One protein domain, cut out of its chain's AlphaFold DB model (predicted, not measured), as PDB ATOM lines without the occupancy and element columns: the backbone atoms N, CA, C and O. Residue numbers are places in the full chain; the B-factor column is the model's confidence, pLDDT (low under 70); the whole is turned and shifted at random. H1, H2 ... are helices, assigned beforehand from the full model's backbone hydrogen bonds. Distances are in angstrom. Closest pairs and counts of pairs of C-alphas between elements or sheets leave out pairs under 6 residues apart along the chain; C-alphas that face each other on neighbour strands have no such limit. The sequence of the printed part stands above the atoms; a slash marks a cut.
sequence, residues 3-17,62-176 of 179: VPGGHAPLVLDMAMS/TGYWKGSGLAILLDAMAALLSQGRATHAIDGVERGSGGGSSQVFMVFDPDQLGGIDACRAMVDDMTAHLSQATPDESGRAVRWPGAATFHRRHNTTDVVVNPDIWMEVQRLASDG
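Overview. This is residues 3 to 17 and 62 to 176 of the 179 residues of the protein "Malate/lactate dehydrogenase-like protein" of Kushneria indalinina DSM 14324 (UniProt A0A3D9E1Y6). This is an open, loose frame of separate helices: H1 makes one side, H3 with the short H2 near its beginning makes another, and the unnamed residues 3 to 17 run through the space between these two sides. The long link from H1 to H2 loops out and comes back past H1 before running to H2, another long link loops beyond the end of H3 and folds back to H4, and residues 152 to 176, which hold the end of H4 and H5, stick out as a free arm. The printed part has 130 residues, with five named helices in the order H1, H2, H3, H4, H5 and no named strand. The class is all helix, though under half of the residues, 59 of 130, are in named elements. The whole is loose, with a radius of gyration of the C-alphas of 20.3 A and spans of 49 by 42 by 34 A.

Along the chain. Residues 3 to 17 hold no named element and begin with C-alpha 3 at (22.313, 120.276, 124.040). After the cut, H1 takes residues 65 to 82, 25.8 A from first to last C-alpha, and begins with C-alpha 65 at (27.568, 123.236, 97.917). H2 is residues 110 to 113, four residues. H3 is residues 116 to 131, 22.5 A long. H4 is residues 147 to 155, 11.9 A long. H5 is residues 163 to 174, 16.4 A long, and ends with C-alpha 174 at (-3.490, 152.718, 118.779).

Arrangement. H2 and H3 are close but not clearly touching, with 2 pairs of C-alphas within 8 A; the closest C-alphas are those of Pro 110 and Ile 116, 5.2 A apart. H1 is apart from H2, H3, H4 and H5. H3 and H4 are apart, and so are H4 and H5. H4 has its centre nearest to the mean of the C-alphas, at 13.5 A, and H5 farthest from it, at 27.3 A. In H1, H3, H4 and H5 every pair of O i and N i+4 is within hydrogen-bond range; H2 is too short for such a pair, and its one pair of O i and N i+3 is within range.

Size, cuts and confidence. The two C-alphas farthest apart are those of Thr 134 and Gly 176, at 54.2 A. Residues 18 to 61 are cut out, and C-alphas 17 and 62 are 5.0 A apart across the cut. The links from H1 to H2, with 27 residues, and from H3 to H4, with 15, are long; the link from H4 to H5, with 7, is short, and that from H2 to H3, with 2, is tight. Without residues 152 to 176, the body of 105 residues spans 49 by 39 by 25 A. The mean pLDDT of the printed part is 91.7, and no printed residue is under 70.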
ATOM      1  N   VAL A   3      21.937 121.329 123.086       96.69
ATOM      2  CA  VAL A   3      22.313 120.276 124.040       96.69
ATOM      3  C   VAL A   3      22.420 120.906 125.436       96.69
ATOM      4  O   VAL A   3      23.050 121.962 125.566       96.69
ATOM      5  N   PRO A   4      21.784 120.329 126.474       95.50
ATOM      6  CA  PRO A   4      21.817 120.899 127.816       95.50
ATOM      7  C   PRO A   4      23.208 120.759 128.450       95.50
ATOM      8  O   PRO A   4      23.770 119.668 128.480       95.50
ATOM      9  N   GLY A   5      23.728 121.865 128.986       95.19
ATOM     10  CA  GLY A   5      24.928 121.909 129.831       95.19
ATOM     11  C   GLY A   5      24.581 122.167 131.295       95.19
ATOM     12  O   GLY A   5      23.428 122.485 131.612       95.19
ATOM     13  N   GLY A   6      25.552 121.997 132.191       94.88
ATOM     14  CA  GLY A   6      25.381 122.303 133.611       94.88
ATOM     15  C   GLY A   6      25.435 123.806 133.866       94.88
ATOM     16  O   GLY A   6      24.595 124.333 134.595       94.88
ATOM     17  N   HIS A   7      26.359 124.511 133.206       92.19
ATOM     18  CA  HIS A   7      26.493 125.968 133.320       92.19
ATOM     19  C   HIS A   7      25.779 126.734 132.204       92.19
ATOM     20  O   HIS A   7      25.064 127.703 132.466       92.19
ATOM     21  N   ALA A   8      25.978 126.317 130.954       93.25
ATOM     22  CA  ALA A   8      25.373 126.942 129.786       93.25
ATOM     23  C   ALA A   8      25.022 125.879 128.737       93.25
ATOM     24  O   ALA A   8      25.790 124.941 128.536       93.25
ATOM     25  N   PRO A   9      23.887 126.009 128.030       94.88
ATOM     26  CA  PRO A   9      23.573 125.102 126.938       94.88
ATOM     27  C   PRO A   9      24.461 125.387 125.721       94.88
ATOM     28  O   PRO A   9      24.780 126.541 125.416       94.88
ATOM     29  N   LEU A  10      24.777 124.338 124.966       96.44
ATOM     30  CA  LEU A  10      25.318 124.471 123.617       96.44
ATOM     31  C   LEU A  10      24.145 124.706 122.665       96.44
ATOM     32  O   LEU A  10      23.255 123.861 122.581       96.44
ATOM     33  N   VAL A  11      24.114 125.838 121.958       96.94
ATOM     34  CA  VAL A  11      22.983 126.194 121.084       96.94
ATOM     35  C   VAL A  11      23.484 126.668 119.730       96.94
ATOM     36  O   VAL A  11      24.140 127.701 119.620       96.94
ATOM     37  N   LEU A  12      23.113 125.938 118.681       96.19
ATOM     38  CA  LEU A  12      23.298 126.361 117.300       96.19
ATOM     39  C   LEU A  12      21.954 126.792 116.711       96.19
ATOM     40  O   LEU A  12      21.045 125.973 116.543       96.19
ATOM     41  N   ASP A  13      21.864 128.073 116.381       94.19
ATOM     42  CA  ASP A  13      20.758 128.691 115.658       94.19
ATOM     43  C   ASP A  13      21.348 129.453 114.468       94.19
ATOM     44  O   ASP A  13      22.100 130.414 114.647       94.19
ATOM     45  N   MET A  14      21.103 128.948 113.261       93.12
ATOM     46  CA  MET A  14      21.685 129.483 112.035       93.12
ATOM     47  C   MET A  14      20.745 129.282 110.851       93.12
ATOM     48  O   MET A  14      20.036 128.280 110.763       93.12
ATOM     49  N   ALA A  15      20.800 130.216 109.906       92.19
ATOM     50  CA  ALA A  15      20.251 130.001 108.579       92.19
ATOM     51  C   ALA A  15      21.209 129.132 107.750       92.19
ATOM     52  O   ALA A  15      22.423 129.139 107.959       92.19
ATOM     53  N   MET A  16      20.664 128.429 106.757       94.56
ATOM     54  CA  MET A  16      21.484 127.727 105.766       94.56
ATOM     55  C   MET A  16      22.071 128.661 104.698       94.56
ATOM     56  O   MET A  16      22.910 128.235 103.906       94.56
ATOM     57  N   SER A  17      21.671 129.933 104.688       94.62
ATOM     58  CA  SER A  17      22.310 131.001 103.924       94.62
ATOM     59  C   SER A  17      23.486 131.613 104.692       94.62
ATOM     60  O   SER A  17      23.514 131.606 105.922       94.62
ATOM     61  N   THR A  62      25.596 128.789 103.208       94.69
ATOM     62  CA  THR A  62      26.661 128.540 104.191       94.69
ATOM     63  C   THR A  62      27.542 127.376 103.733       94.69
ATOM     64  O   THR A  62      27.063 126.267 103.528       94.69
ATOM     65  N   GLY A  63      28.848 127.588 103.563       93.19
ATOM     66  CA  GLY A  63      29.743 126.515 103.111       93.19
ATOM     67  C   GLY A  63      29.434 125.999 101.695       93.19
ATOM     68  O   GLY A  63      29.655 124.819 101.404       93.19
ATOM     69  N   TYR A  64      28.915 126.871 100.821       93.31
ATOM     70  CA  TYR A  64      28.695 126.618  99.393       93.31
ATOM     71  C   TYR A  64      27.823 125.376  99.120       93.31
ATOM     72  O   TYR A  64      26.695 125.266  99.605       93.31
ATOM     73  N   TRP A  65      28.324 124.419  98.335       95.12
ATOM     74  CA  TRP A  65      27.568 123.236  97.917       95.12
ATOM     75  C   TRP A  65      27.123 122.359  99.096       95.12
ATOM     76  O   TRP A  65      26.087 121.704  98.998       95.12
ATOM     77  N   LYS A  66      27.845 122.375 100.228       96.56
ATOM     78  CA  LYS A  66      27.446 121.635 101.436       96.56
ATOM     79  C   LYS A  66      26.209 122.251 102.087       96.56
ATOM     80  O   LYS A  66      25.285 121.519 102.428       96.56
ATOM     81  N   GLY A  67      26.165 123.579 102.212       96.00
ATOM     82  CA  GLY A  67      24.986 124.272 102.733       96.00
ATOM     83  C   GLY A  67      23.785 124.141 101.820       96.00
ATOM     84  O   GLY A  67      22.688 123.915 102.313       96.00
ATOM     85  N   SER A  68      23.999 124.213 100.504       96.00
ATOM     86  CA  SER A  68      22.935 124.000  99.518       96.00
ATOM     87  C   SER A  68      22.329 122.597  99.639       96.00
ATOM     88  O   SER A  68      21.117 122.457  99.804       96.00
ATOM     89  N   GLY A  69      23.170 121.556  99.665       97.12
ATOM     90  CA  GLY A  69      22.705 120.179  99.840       97.12
ATOM     91  C   GLY A  69      21.963 119.968 101.163       97.12
ATOM     92  O   GLY A  69      20.900 119.349 101.183       97.12
ATOM     93  N   LEU A  70      22.478 120.533 102.260       96.69
ATOM     94  CA  LEU A  70      21.827 120.438 103.566       96.69
ATOM     95  C   LEU A  70      20.500 121.219 103.615       96.69
ATOM     96  O   LEU A  70      19.539 120.720 104.187       96.69
ATOM     97  N   ALA A  71      20.404 122.389 102.976       96.06
ATOM     98  CA  ALA A  71      19.161 123.160 102.894       96.06
ATOM     99  C   ALA A  71      18.045 122.380 102.183       96.06
ATOM    100  O   ALA A  71      16.929 122.309 102.691       96.06
ATOM    101  N   ILE A  72      18.365 121.747 101.050       96.44
ATOM    102  CA  ILE A  72      17.414 120.927 100.284       96.44
ATOM    103  C   ILE A  72      16.950 119.719 101.107       96.44
ATOM    104  O   ILE A  72      15.759 119.413 101.145       96.44
ATOM    105  N   LEU A  73      17.875 119.037 101.792       97.19
ATOM    106  CA  LEU A  73      17.530 117.882 102.618       97.19
ATOM    107  C   LEU A  73      16.642 118.275 103.806       97.19
ATOM    108  O   LEU A  73      15.667 117.580 104.088       97.19
ATOM    109  N   LEU A  74      16.950 119.384 104.482       96.06
ATOM    110  CA  LEU A  74      16.145 119.887 105.597       96.06
ATOM    111  C   LEU A  74      14.731 120.273 105.148       96.06
ATOM    112  O   LEU A  74      13.777 119.932 105.843       96.06
ATOM    113  N   ASP A  75      14.580 120.913 103.983       95.94
ATOM    114  CA  ASP A  75      13.269 121.229 103.401       95.94
ATOM    115  C   ASP A  75      12.453 119.961 103.112       95.94
ATOM    116  O   ASP A  75      11.300 119.840 103.530       95.94
ATOM    117  N   ALA A  76      13.081 118.966 102.476       96.38
ATOM    118  CA  ALA A  76      12.444 117.686 102.187       96.38
ATOM    119  C   ALA A  76      12.027 116.945 103.469       96.38
ATOM    120  O   ALA A  76      10.907 116.442 103.553       96.38
ATOM    121  N   MET A  77      12.894 116.904 104.488       97.06
ATOM    122  CA  MET A  77      12.578 116.293 105.782       97.06
ATOM    123  C   MET A  77      11.450 117.032 106.502       97.06
ATOM    124  O   MET A  77      10.559 116.384 107.051       97.06
ATOM    125  N   ALA A  78      11.468 118.368 106.491       96.44
ATOM    126  CA  ALA A  78      10.433 119.176 107.118       96.44
ATOM    127  C   ALA A  78       9.070 118.921 106.471       96.44
ATOM    128  O   ALA A  78       8.106 118.631 107.180       96.44
ATOM    129  N   ALA A  79       8.997 118.963 105.137       96.06
ATOM    130  CA  ALA A  79       7.782 118.663 104.389       96.06
ATOM    131  C   ALA A  79       7.292 117.228 104.634       96.06
ATOM    132  O   ALA A  79       6.116 117.023 104.923       96.06
ATOM    133  N   LEU A  80       8.190 116.239 104.583       97.06
ATOM    134  CA  LEU A  80       7.838 114.829 104.756       97.06
ATOM    135  C   LEU A  80       7.294 114.532 106.159       97.06
ATOM    136  O   LEU A  80       6.214 113.962 106.292       97.06
ATOM    137  N   LEU A  81       8.036 114.908 107.205       97.25
ATOM    138  CA  LEU A  81       7.712 114.542 108.588       97.25
ATOM    139  C   LEU A  81       6.497 115.298 109.125       97.25
ATOM    140  O   LEU A  81       5.753 114.751 109.934       97.25
ATOM    141  N   SER A  82       6.282 116.536 108.675       96.25
ATOM    142  CA  SER A  82       5.088 117.306 109.038       96.25
ATOM    143  C   SER A  82       3.882 117.024 108.136       96.25
ATOM    144  O   SER A  82       2.807 117.563 108.390       96.25
ATOM    145  N   GLN A  83       4.052 116.222 107.073       95.00
ATOM    146  CA  GLN A  83       3.093 116.102 105.964       95.00
ATOM    147  C   GLN A  83       2.688 117.472 105.383       95.00
ATOM    148  O   GLN A  83       1.547 117.692 104.970       95.00
ATOM    149  N   GLY A  84       3.633 118.410 105.392       93.44
ATOM    150  CA  GLY A  84       3.464 119.787 104.961       93.44
ATOM    151  C   GLY A  84       3.922 120.031 103.522       93.44
ATOM    152  O   GLY A  84       3.927 119.145 102.667       93.44
ATOM    153  N   ARG A  85       4.301 121.279 103.242       93.25
ATOM    154  CA  ARG A  85       4.780 121.730 101.928       93.25
ATOM    155  C   ARG A  85       6.299 121.864 101.911       93.25
ATOM    156  O   ARG A  85       6.890 122.330 102.883       93.25
ATOM    157  N   ALA A  86       6.904 121.501 100.786       94.00
ATOM    158  CA  ALA A  86       8.280 121.872 100.465       94.00
ATOM    159  C   ALA A  86       8.345 123.351 100.057       94.00
ATOM    160  O   ALA A  86       7.347 123.912  99.596       94.00
ATOM    161  N   THR A  87       9.523 123.964 100.172       91.19
ATOM    162  CA  THR A  87       9.726 125.415 100.039       91.19
ATOM    163  C   THR A  87       9.166 125.984  98.737       91.19
ATOM    164  O   THR A  87       8.487 127.006  98.762       91.19
ATOM    165  N   HIS A  88       9.344 125.286  97.609       90.62
ATOM    166  CA  HIS A  88       8.848 125.739  96.300       90.62
ATOM    167  C   HIS A  88       7.318 125.936  96.230       90.62
ATOM    168  O   HIS A  88       6.837 126.623  95.335       90.62
ATOM    169  N   ALA A  89       6.553 125.322  97.140       91.50
ATOM    170  CA  ALA A  89       5.094 125.398  97.184       91.50
ATOM    171  C   ALA A  89       4.564 126.336  98.285       91.50
ATOM    172  O   ALA A  89       3.350 126.508  98.397       91.50
ATOM    173  N   ILE A  90       5.440 126.913  99.116       89.31
ATOM    174  CA  ILE A  90       5.040 127.789 100.228       89.31
ATOM    175  C   ILE A  90       4.513 129.126  99.701       89.31
ATOM    176  O   ILE A  90       3.460 129.574 100.149       89.31
ATOM    177  N   ASP A  91       5.187 129.727  98.716       82.50
ATOM    178  CA  ASP A  91       4.816 131.048  98.185       82.50
ATOM    179  C   ASP A  91       3.381 131.080  97.626       82.50
ATOM    180  O   ASP A  91       2.686 132.085  97.747       82.50
ATOM    181  N   GLY A  92       2.888 129.950  97.107       83.50
ATOM    182  CA  GLY A  92       1.512 129.812  96.615       83.50
ATOM    183  C   GLY A  92       0.428 129.805  97.702       83.50
ATOM    184  O   GLY A  92      -0.754 129.750  97.378       83.50
ATOM    185  N   VAL A  93       0.795 129.824  98.988       85.12
ATOM    186  CA  VAL A  93      -0.156 129.895 100.112       85.12
ATOM    187  C   VAL A  93      -0.584 131.341 100.398       85.12
ATOM    188  O   VAL A  93      -1.578 131.543 101.092       85.12
ATOM    189  N   GLU A  94       0.147 132.337  99.881       83.81
ATOM    190  CA  GLU A  94      -0.163 133.774 100.006       83.81
ATOM    191  C   GLU A  94      -0.416 134.246 101.455       83.81
ATOM    192  O   GLU A  94      -1.169 135.181 101.714       83.81
ATOM    193  N   ARG A  95       0.240 133.614 102.439       82.94
ATOM    194  CA  ARG A  95       0.128 133.959 103.874       82.94
ATOM    195  C   ARG A  95       1.281 134.818 104.395       82.94
ATOM    196  O   ARG A  95       1.539 134.853 105.595       82.94
ATOM    197  N   GLY A  96       1.965 135.512 103.491       75.94
ATOM    198  CA  GLY A  96       3.145 136.307 103.816       75.94
ATOM    199  C   GLY A  96       4.362 135.457 104.190       75.94
ATOM    200  O   GLY A  96       4.379 134.235 104.038       75.94
ATOM    201  N   SER A  97       5.412 136.128 104.667       71.88
ATOM    202  CA  SER A  97       6.693 135.492 104.995       71.88
ATOM    203  C   SER A  97       6.539 134.451 106.110       71.88
ATOM    204  O   SER A  97       6.065 134.766 107.200       71.88
ATOM    205  N   GLY A  98       6.930 133.201 105.835       71.25
ATOM    206  CA  GLY A  98       6.829 132.076 106.778       71.25
ATOM    207  C   GLY A  98       5.424 131.473 106.928       71.25
ATOM    208  O   GLY A  98       5.247 130.470 107.621       71.25
ATOM    209  N   GLY A  99       4.413 132.047 106.271       82.38
ATOM    210  CA  GLY A  99       3.060 131.510 106.268       82.38
ATOM    211  C   GLY A  99       2.984 130.199 105.484       82.38
ATOM    212  O   GLY A  99       3.270 130.165 104.295       82.38
ATOM    213  N   GLY A 100       2.568 129.112 106.140       84.94
ATOM    214  CA  GLY A 100       2.461 127.794 105.500       84.94
ATOM    215  C   GLY A 100       3.760 126.981 105.474       84.94
ATOM    216  O   GLY A 100       3.797 125.941 104.817       84.94
ATOM    217  N   SER A 101       4.799 127.423 106.193       91.31
ATOM    218  CA  SER A 101       6.042 126.670 106.353       91.31
ATOM    219  C   SER A 101       5.854 125.380 107.147       91.31
ATOM    220  O   SER A 101       5.164 125.340 108.165       91.31
ATOM    221  N   SER A 102       6.543 124.336 106.697       94.25
ATOM    222  CA  SER A 102       6.664 123.066 107.408       94.25
ATOM    223  C   SER A 102       7.669 123.190 108.552       94.25
ATOM    224  O   SER A 102       8.764 123.719 108.359       94.25
ATOM    225  N   GLN A 103       7.319 122.696 109.740       93.81
ATOM    226  CA  GLN A 103       8.178 122.742 110.927       93.81
ATOM    227  C   GLN A 103       8.251 121.369 111.583       93.81
ATOM    228  O   GLN A 103       7.253 120.658 111.678       93.81
ATOM    229  N   VAL A 104       9.444 121.006 112.051       95.94
ATOM    230  CA  VAL A 104       9.700 119.748 112.756       95.94
ATOM    231  C   VAL A 104      10.478 120.056 114.022       95.94
ATOM    232  O   VAL A 104      11.497 120.744 113.983       95.94
ATOM    233  N   PHE A 105      10.013 119.499 115.134       96.56
ATOM    234  CA  PHE A 105      10.696 119.551 116.418       96.56
ATOM    235  C   PHE A 105      11.117 118.133 116.787       96.56
ATOM    236  O   PHE A 105      10.298 117.217 116.785       96.56
ATOM    237  N   MET A 106      12.402 117.952 117.080       96.31
ATOM    238  CA  MET A 106      12.955 116.676 117.525       96.31
ATOM    239  C   MET A 106      13.471 116.852 118.944       96.31
ATOM    240  O   MET A 106      14.267 117.756 119.206       96.31
ATOM    241  N   VAL A 107      13.008 115.993 119.847       96.75
ATOM    242  CA  VAL A 107      13.423 115.982 121.248       96.75
ATOM    243  C   VAL A 107      13.940 114.590 121.559       96.75
ATOM    244  O   VAL A 107      13.276 113.598 121.265       96.75
ATOM    245  N   PHE A 108      15.133 114.535 122.137       95.94
ATOM    246  CA  PHE A 108      15.766 113.301 122.571       95.94
ATOM    247  C   PHE A 108      15.816 113.308 124.090       95.94
ATOM    248  O   PHE A 108      16.247 114.293 124.690       95.94
ATOM    249  N   ASP A 109      15.348 112.221 124.691       95.75
ATOM    250  CA  ASP A 109      15.360 112.042 126.134       95.75
ATOM    251  C   ASP A 109      16.780 111.666 126.599       95.75
ATOM    252  O   ASP A 109      17.275 110.595 126.231       95.75
ATOM    253  N   PRO A 110      17.462 112.528 127.373       94.31
ATOM    254  CA  PRO A 110      18.827 112.270 127.817       94.31
ATOM    255  C   PRO A 110      18.928 111.048 128.736       94.31
ATOM    256  O   PRO A 110      19.981 110.411 128.762       94.31
ATOM    257  N   ASP A 111      17.861 110.667 129.442       94.75
ATOM    258  CA  ASP A 111      17.885 109.499 130.329       94.75
ATOM    259  C   ASP A 111      17.989 108.185 129.543       94.75
ATOM    260  O   ASP A 111      18.521 107.193 130.042       94.75
ATOM    261  N   GLN A 112      17.615 108.203 128.261       95.75
ATOM    262  CA  GLN A 112      17.829 107.096 127.325       95.75
ATOM    263  C   GLN A 112      19.217 107.121 126.662       95.75
ATOM    264  O   GLN A 112      19.573 106.188 125.943       95.75
ATOM    265  N   LEU A 113      20.014 108.169 126.901       92.38
ATOM    266  CA  LEU A 113      21.320 108.419 126.277       92.38
ATOM    267  C   LEU A 113      22.474 108.484 127.295       92.38
ATOM    268  O   LEU A 113      23.543 109.007 126.984       92.38
ATOM    269  N   GLY A 114      22.273 107.951 128.503       91.62
ATOM    270  CA  GLY A 114      23.288 107.918 129.566       91.62
ATOM    271  C   GLY A 114      23.026 108.860 130.745       91.62
ATOM    272  O   GLY A 114      23.850 108.917 131.656       91.62
ATOM    273  N   GLY A 115      21.886 109.556 130.761       96.12
ATOM    274  CA  GLY A 115      21.453 110.414 131.862       96.12
ATOM    275  C   GLY A 115      21.785 111.890 131.655       96.12
ATOM    276  O   GLY A 115      22.812 112.256 131.073       96.12
ATOM    277  N   ILE A 116      20.918 112.763 132.177       96.56
ATOM    278  CA  ILE A 116      21.086 114.221 132.064       96.56
ATOM    279  C   ILE A 116      22.407 114.734 132.658       96.56
ATOM    280  O   ILE A 116      23.008 115.650 132.097       96.56
ATOM    281  N   ASP A 117      22.901 114.143 133.745       97.06
ATOM    282  CA  ASP A 117      24.128 114.611 134.402       97.06
ATOM    283  C   ASP A 117      25.379 114.318 133.568       97.06
ATOM    284  O   ASP A 117      26.245 115.183 133.431       97.06
ATOM    285  N   ALA A 118      25.440 113.146 132.927       95.69
ATOM    286  CA  ALA A 118      26.513 112.816 131.991       95.69
ATOM    287  C   ALA A 118      26.490 113.747 130.767       95.69
ATOM    288  O   ALA A 118      27.537 114.226 130.331       95.69
ATOM    289  N   CYS A 119      25.295 114.061 130.253       96.19
ATOM    290  CA  CYS A 119      25.125 115.025 129.167       96.19
ATOM    291  C   CYS A 119      25.643 116.418 129.555       96.19
ATOM    292  O   CYS A 119      26.397 117.031 128.800       96.19
ATOM    293  N   ARG A 120      25.275 116.907 130.743       97.25
ATOM    294  CA  ARG A 120      25.706 118.218 131.242       97.25
ATOM    295  C   ARG A 120      27.216 118.295 131.424       97.25
ATOM    296  O   ARG A 120      27.822 119.244 130.937       97.25
ATOM    297  N   ALA A 121      27.809 117.283 132.059       96.94
ATOM    298  CA  ALA A 121      29.250 117.213 132.277       96.94
ATOM    299  C   ALA A 121      30.029 117.208 130.953       96.94
ATOM    300  O   ALA A 121      31.027 117.912 130.824       96.94
ATOM    301  N   MET A 122      29.542 116.472 129.947       96.56
ATOM    302  CA  MET A 122      30.128 116.460 128.604       96.56
ATOM    303  C   MET A 122      30.081 117.844 127.940       96.56
ATOM    304  O   MET A 122      31.084 118.297 127.393       96.56
ATOM    305  N   VAL A 123      28.948 118.547 128.010       96.75
ATOM    306  CA  VAL A 123      28.830 119.903 127.445       96.75
ATOM    307  C   VAL A 123      29.711 120.908 128.193       96.75
ATOM    308  O   VAL A 123      30.359 121.741 127.555       96.75
ATOM    309  N   ASP A 124      29.767 120.839 129.522       96.62
ATOM    310  CA  ASP A 124      30.605 121.730 130.329       96.62
ATOM    311  C   ASP A 124      32.098 121.516 130.017       96.62
ATOM    312  O   ASP A 124      32.819 122.491 129.805       96.62
ATOM    313  N   ASP A 125      32.550 120.265 129.875       96.44
ATOM    314  CA  ASP A 125      33.926 119.939 129.469       96.44
ATOM    315  C   ASP A 125      34.255 120.473 128.063       96.44
ATOM    316  O   ASP A 125      35.239 121.192 127.868       96.44
ATOM    317  N   MET A 126      33.375 120.231 127.083       95.56
ATOM    318  CA  MET A 126      33.550 120.730 125.713       95.56
ATOM    319  C   MET A 126      33.624 122.260 125.650       95.56
ATOM    320  O   MET A 126      34.464 122.823 124.942       95.56
ATOM    321  N   THR A 127      32.734 122.955 126.361       94.69
ATOM    322  CA  THR A 127      32.703 124.425 126.351       94.69
ATOM    323  C   THR A 127      33.889 125.025 127.109       94.69
ATOM    324  O   THR A 127      34.448 126.028 126.650       94.69
ATOM    325  N   ALA A 128      34.339 124.392 128.198       93.25
ATOM    326  CA  ALA A 128      35.558 124.768 128.907       93.25
ATOM    327  C   ALA A 128      36.796 124.611 128.015       93.25
ATOM    328  O   ALA A 128      37.606 125.535 127.933       93.25
ATOM    329  N   HIS A 129      36.905 123.499 127.282       93.75
ATOM    330  CA  HIS A 129      37.999 123.263 126.345       93.75
ATOM    331  C   HIS A 129      38.040 124.313 125.223       93.75
ATOM    332  O   HIS A 129      39.080 124.925 124.983       93.75
ATOM    333  N   LEU A 130      36.900 124.596 124.579       92.44
ATOM    334  CA  LEU A 130      36.814 125.620 123.528       92.44
ATOM    335  C   LEU A 130      37.202 127.017 124.032       92.44
ATOM    336  O   LEU A 130      37.811 127.789 123.296       92.44
ATOM    337  N   SER A 131      36.871 127.338 125.283       88.56
ATOM    338  CA  SER A 131      37.183 128.639 125.889       88.56
ATOM    339  C   SER A 131      38.674 128.830 126.185       88.56
ATOM    340  O   SER A 131      39.120 129.963 126.349       88.56
ATOM    341  N   GLN A 132      39.446 127.741 126.253       90.38
ATOM    342  CA  GLN A 132      40.898 127.765 126.456       90.38
ATOM    343  C   GLN A 132      41.684 127.850 125.141       90.38
ATOM    344  O   GLN A 132      42.906 127.992 125.169       90.38
ATOM    345  N   ALA A 133      41.011 127.755 123.990       91.56
ATOM    346  CA  ALA A 133      41.668 127.819 122.694       91.56
ATOM    347  C   ALA A 133      42.331 129.188 122.469       91.56
ATOM    348  O   ALA A 133      41.745 130.236 122.755       91.56
ATOM    349  N   THR A 134      43.544 129.170 121.912       91.19
ATOM    350  CA  THR A 134      44.272 130.381 121.524       91.19
ATOM    351  C   THR A 134      43.507 131.106 120.417       91.19
ATOM    352  O   THR A 134      43.302 130.517 119.355       91.19
ATOM    353  N   PRO A 135      43.084 132.364 120.617       91.44
ATOM    354  CA  PRO A 135      42.424 133.113 119.561       91.44
ATOM    355  C   PRO A 135      43.394 133.578 118.474       91.44
ATOM    356  O   PRO A 135      44.515 133.983 118.779       91.44
ATOM    357  N   ASP A 136      42.919 133.620 117.229       86.56
ATOM    358  CA  ASP A 136      43.679 134.174 116.099       86.56
ATOM    359  C   ASP A 136      43.808 135.709 116.175       86.56
ATOM    360  O   ASP A 136      44.796 136.286 115.723       86.56
ATOM    361  N   GLU A 137      42.821 136.386 116.771       85.69
ATOM    362  CA  GLU A 137      42.798 137.841 116.940       85.69
ATOM    363  C   GLU A 137      42.996 138.227 118.414       85.69
ATOM    364  O   GLU A 137      42.234 137.814 119.296       85.69
ATOM    365  N   SER A 138      43.992 139.076 118.686       83.44
ATOM    366  CA  SER A 138      44.244 139.594 120.036       83.44
ATOM    367  C   SER A 138      43.008 140.308 120.598       83.44
ATOM    368  O   SER A 138      42.398 141.146 119.934       83.44
ATOM    369  N   GLY A 139      42.628 139.976 121.836       79.81
ATOM    370  CA  GLY A 139      41.499 140.595 122.539       79.81
ATOM    371  C   GLY A 139      40.118 139.989 122.257       79.81
ATOM    372  O   GLY A 139      39.133 140.454 122.832       79.81
ATOM    373  N   ARG A 140      40.002 138.940 121.428       83.25
ATOM    374  CA  ARG A 140      38.727 138.236 121.194       83.25
ATOM    375  C   ARG A 140      38.813 136.795 121.677       83.25
ATOM    376  O   ARG A 140      39.500 135.995 121.073       83.25
ATOM    377  N   ALA A 141      38.086 136.438 122.734       85.88
ATOM    378  CA  ALA A 141      38.030 135.044 123.180       85.88
ATOM    379  C   ALA A 141      37.308 134.151 122.151       85.88
ATOM    380  O   ALA A 141      36.301 134.576 121.566       85.88
ATOM    381  N   VAL A 142      37.787 132.913 121.978       91.06
ATOM    382  CA  VAL A 142      37.068 131.858 121.248       91.06
ATOM    383  C   VAL A 142      35.766 131.545 121.986       91.06
ATOM    384  O   VAL A 142      35.692 131.616 123.212       91.06
ATOM    385  N   ARG A 143      34.700 131.262 121.236       91.88
ATOM    386  CA  ARG A 143      33.355 131.062 121.786       91.88
ATOM    387  C   ARG A 143      32.760 129.760 121.287       91.88
ATOM    388  O   ARG A 143      32.949 129.394 120.129       91.88
ATOM    389  N   TRP A 144      31.958 129.125 122.132       94.19
ATOM    390  CA  TRP A 144      31.090 128.030 121.717       94.19
ATOM    391  C   TRP A 144      29.787 128.559 121.078       94.19
ATOM    392  O   TRP A 144      29.362 129.693 121.354       94.19
ATOM    393  N   PRO A 145      29.118 127.754 120.233       95.56
ATOM    394  CA  PRO A 145      27.787 128.054 119.713       95.56
ATOM    395  C   PRO A 145      26.792 128.432 120.817       95.56
ATOM    396  O   PRO A 145      26.540 127.666 121.747       95.56
ATOM    397  N   GLY A 146      26.217 129.630 120.706       94.62
ATOM    398  CA  GLY A 146      25.215 130.138 121.645       94.62
ATOM    399  C   GLY A 146      25.772 131.018 122.766       94.62
ATOM    400  O   GLY A 146      24.992 131.764 123.359       94.62
ATOM    401  N   ALA A 147      27.092 131.047 122.996       93.81
ATOM    402  CA  ALA A 147      27.717 131.816 124.081       93.81
ATOM    403  C   ALA A 147      27.311 133.301 124.081       93.81
ATOM    404  O   ALA A 147      26.910 133.852 125.102       93.81
ATOM    405  N   ALA A 148      27.351 133.960 122.916       91.25
ATOM    406  CA  ALA A 148      27.001 135.378 122.801       91.25
ATOM    407  C   ALA A 148      25.538 135.655 123.191       91.25
ATOM    408  O   ALA A 148      25.254 136.622 123.898       91.25
ATOM    409  N   THR A 149      24.612 134.797 122.757       92.12
ATOM    410  CA  THR A 149      23.190 134.914 123.105       92.12
ATOM    411  C   THR A 149      22.955 134.591 124.576       92.12
ATOM    412  O   THR A 149      22.189 135.304 125.221       92.12
ATOM    413  N   PHE A 150      23.630 133.572 125.114       92.56
ATOM    414  CA  PHE A 150      23.575 133.216 126.529       92.56
ATOM    415  C   PHE A 150      24.012 134.390 127.413       92.56
ATOM    416  O   PHE A 150      23.230 134.834 128.251       92.56
ATOM    417  N   HIS A 151      25.195 134.963 127.166       90.81
ATOM    418  CA  HIS A 151      25.696 136.109 127.930       90.81
ATOM    419  C   HIS A 151      24.780 137.326 127.822       90.81
ATOM    420  O   HIS A 151      24.449 137.925 128.838       90.81
ATOM    421  N   ARG A 152      24.319 137.675 126.613       90.50
ATOM    422  CA  ARG A 152      23.409 138.812 126.416       90.50
ATOM    423  C   ARG A 152      22.103 138.649 127.198       90.50
ATOM    424  O   ARG A 152      21.649 139.607 127.801       90.50
ATOM    425  N   ARG A 153      21.508 137.451 127.213       89.44
ATOM    426  CA  ARG A 153      20.255 137.199 127.949       89.44
ATOM    427  C   ARG A 153      20.422 137.252 129.468       89.44
ATOM    428  O   ARG A 153      19.475 137.622 130.145       89.44
ATOM    429  N   HIS A 154      21.586 136.873 129.994       88.88
ATOM    430  CA  HIS A 154      21.832 136.863 131.442       88.88
ATOM    431  C   HIS A 154      22.368 138.196 131.975       88.88
ATOM    432  O   HIS A 154      22.139 138.518 133.136       88.88
ATOM    433  N   ASN A 155      23.063 138.975 131.142       88.31
ATOM    434  CA  ASN A 155      23.764 140.186 131.575       88.31
ATOM    435  C   ASN A 155      23.089 141.483 131.124       88.31
ATOM    436  O   ASN A 155      23.583 142.566 131.428       88.31
ATOM    437  N   THR A 156      22.011 141.407 130.346       83.56
ATOM    438  CA  THR A 156      21.323 142.588 129.829       83.56
ATOM    439  C   THR A 156      19.833 142.472 130.106       83.56
ATOM    440  O   THR A 156      19.180 141.546 129.635       83.56
ATOM    441  N   THR A 157      19.304 143.428 130.864       79.94
ATOM    442  CA  THR A 157      17.865 143.590 131.113       79.94
ATOM    443  C   THR A 157      17.209 144.546 130.121       79.94
ATOM    444  O   THR A 157      16.010 144.441 129.878       79.94
ATOM    445  N   ASP A 158      17.994 145.439 129.516       85.19
ATOM    446  CA  ASP A 158      17.489 146.505 128.657       85.19
ATOM    447  C   ASP A 158      17.581 146.119 127.176       85.19
ATOM    448  O   ASP A 158      18.611 145.650 126.686       85.19
ATOM    449  N   VAL A 159      16.500 146.348 126.433       85.25
ATOM    450  CA  VAL A 159      16.460 146.136 124.984       85.25
ATOM    451  C   VAL A 159      16.477 147.494 124.299       85.25
ATOM    452  O   VAL A 159      15.551 148.284 124.446       85.25
ATOM    453  N   VAL A 160      17.531 147.761 123.529       85.62
ATOM    454  CA  VAL A 160      17.596 148.955 122.681       85.62
ATOM    455  C   VAL A 160      16.695 148.738 121.469       85.62
ATOM    456  O   VAL A 160      16.900 147.794 120.703       85.62
ATOM    457  N   VAL A 161      15.710 149.616 121.295       88.69
ATOM    458  CA  VAL A 161      14.742 149.569 120.193       88.69
ATOM    459  C   VAL A 161      14.998 150.743 119.250       88.69
ATOM    460  O   VAL A 161      15.287 151.850 119.700       88.69
ATOM    461  N   ASN A 162      14.907 150.506 117.939       86.06
ATOM    462  CA  ASN A 162      14.942 151.581 116.950       86.06
ATOM    463  C   ASN A 162      13.704 152.489 117.150       86.06
ATOM    464  O   ASN A 162      12.588 151.960 117.132       86.06
ATOM    465  N   PRO A 163      13.868 153.815 117.328       91.25
ATOM    466  CA  PRO A 163      12.750 154.737 117.534       91.25
ATOM    467  C   PRO A 163      11.674 154.671 116.446       91.25
ATOM    468  O   PRO A 163      10.492 154.732 116.772       91.25
ATOM    469  N   ASP A 164      12.059 154.487 115.184       90.06
ATOM    470  CA  ASP A 164      11.120 154.432 114.059       90.06
ATOM    471  C   ASP A 164      10.239 153.182 114.132       90.06
ATOM    472  O   ASP A 164       9.016 153.262 114.013       90.06
ATOM    473  N   ILE A 165      10.851 152.037 114.450       88.50
ATOM    474  CA  ILE A 165      10.132 150.778 114.689       88.50
ATOM    475  C   ILE A 165       9.221 150.903 115.915       88.50
ATOM    476  O   ILE A 165       8.096 150.410 115.904       88.50
ATOM    477  N   TRP A 166       9.674 151.579 116.977       92.50
ATOM    478  CA  TRP A 166       8.853 151.798 118.168       92.50
ATOM    479  C   TRP A 166       7.622 152.658 117.868       92.50
ATOM    480  O   TRP A 166       6.518 152.303 118.277       92.50
ATOM    481  N   MET A 167       7.784 153.742 117.105       93.31
ATOM    482  CA  MET A 167       6.665 154.579 116.666       93.31
ATOM    483  C   MET A 167       5.667 153.791 115.811       93.31
ATOM    484  O   MET A 167       4.459 153.941 115.989       93.31
ATOM    485  N   GLU A 168       6.146 152.922 114.919       91.25
ATOM    486  CA  GLU A 168       5.273 152.055 114.126       91.25
ATOM    487  C   GLU A 168       4.477 151.082 115.005       91.25
ATOM    488  O   GLU A 168       3.260 150.962 114.844       91.25
ATOM    489  N   VAL A 169       5.129 150.441 115.981       90.88
ATOM    490  CA  VAL A 169       4.459 149.571 116.960       90.88
ATOM    491  C   VAL A 169       3.392 150.344 117.738       90.88
ATOM    492  O   VAL A 169       2.270 149.858 117.877       90.88
ATOM    493  N   GLN A 170       3.700 151.559 118.204       92.94
ATOM    494  CA  GLN A 170       2.738 152.409 118.914       92.94
ATOM    495  C   GLN A 170       1.533 152.776 118.039       92.94
ATOM    496  O   GLN A 170       0.403 152.726 118.521       92.94
ATOM    497  N   ARG A 171       1.755 153.084 116.754       93.81
ATOM    498  CA  ARG A 171       0.678 153.357 115.790       93.81
ATOM    499  C   ARG A 171      -0.220 152.133 115.584       93.81
ATOM    500  O   ARG A 171      -1.439 152.244 115.617       93.81
ATOM    501  N   LEU A 172       0.370 150.950 115.409       92.31
ATOM    502  CA  LEU A 172      -0.392 149.705 115.243       92.31
ATOM    503  C   LEU A 172      -1.196 149.335 116.497       92.31
ATOM    504  O   LEU A 172      -2.284 148.768 116.375       92.31
ATOM    505  N   ALA A 173      -0.682 149.661 117.684       90.12
ATOM    506  CA  ALA A 173      -1.390 149.477 118.946       90.12
ATOM    507  C   ALA A 173      -2.562 150.463 119.104       90.12
ATOM    508  O   ALA A 173      -3.642 150.061 119.530       90.12
ATOM    509  N   SER A 174      -2.398 151.734 118.715       87.38
ATOM    510  CA  SER A 174      -3.490 152.718 118.779       87.38
ATOM    511  C   SER A 174      -4.629 152.431 117.799       87.38
ATOM    512  O   SER A 174      -5.778 152.754 118.090       87.38
ATOM    513  N   ASP A 175      -4.324 151.793 116.668       83.38
ATOM    514  CA  ASP A 175      -5.299 151.468 115.618       83.38
ATOM    515  C   ASP A 175      -6.147 150.214 115.954       83.38
ATOM    516  O   ASP A 175      -6.981 149.789 115.153       83.38
ATOM    517  N   GLY A 176      -5.956 149.608 117.137       71.00
ATOM    518  CA  GLY A 176      -6.708 148.434 117.610       71.00
ATOM    519  C   GLY A 176      -6.323 147.114 116.930       71.00
ATOM    520  O   GLY A 176      -6.969 146.089 117.144       71.00
TER     521      GLY A 176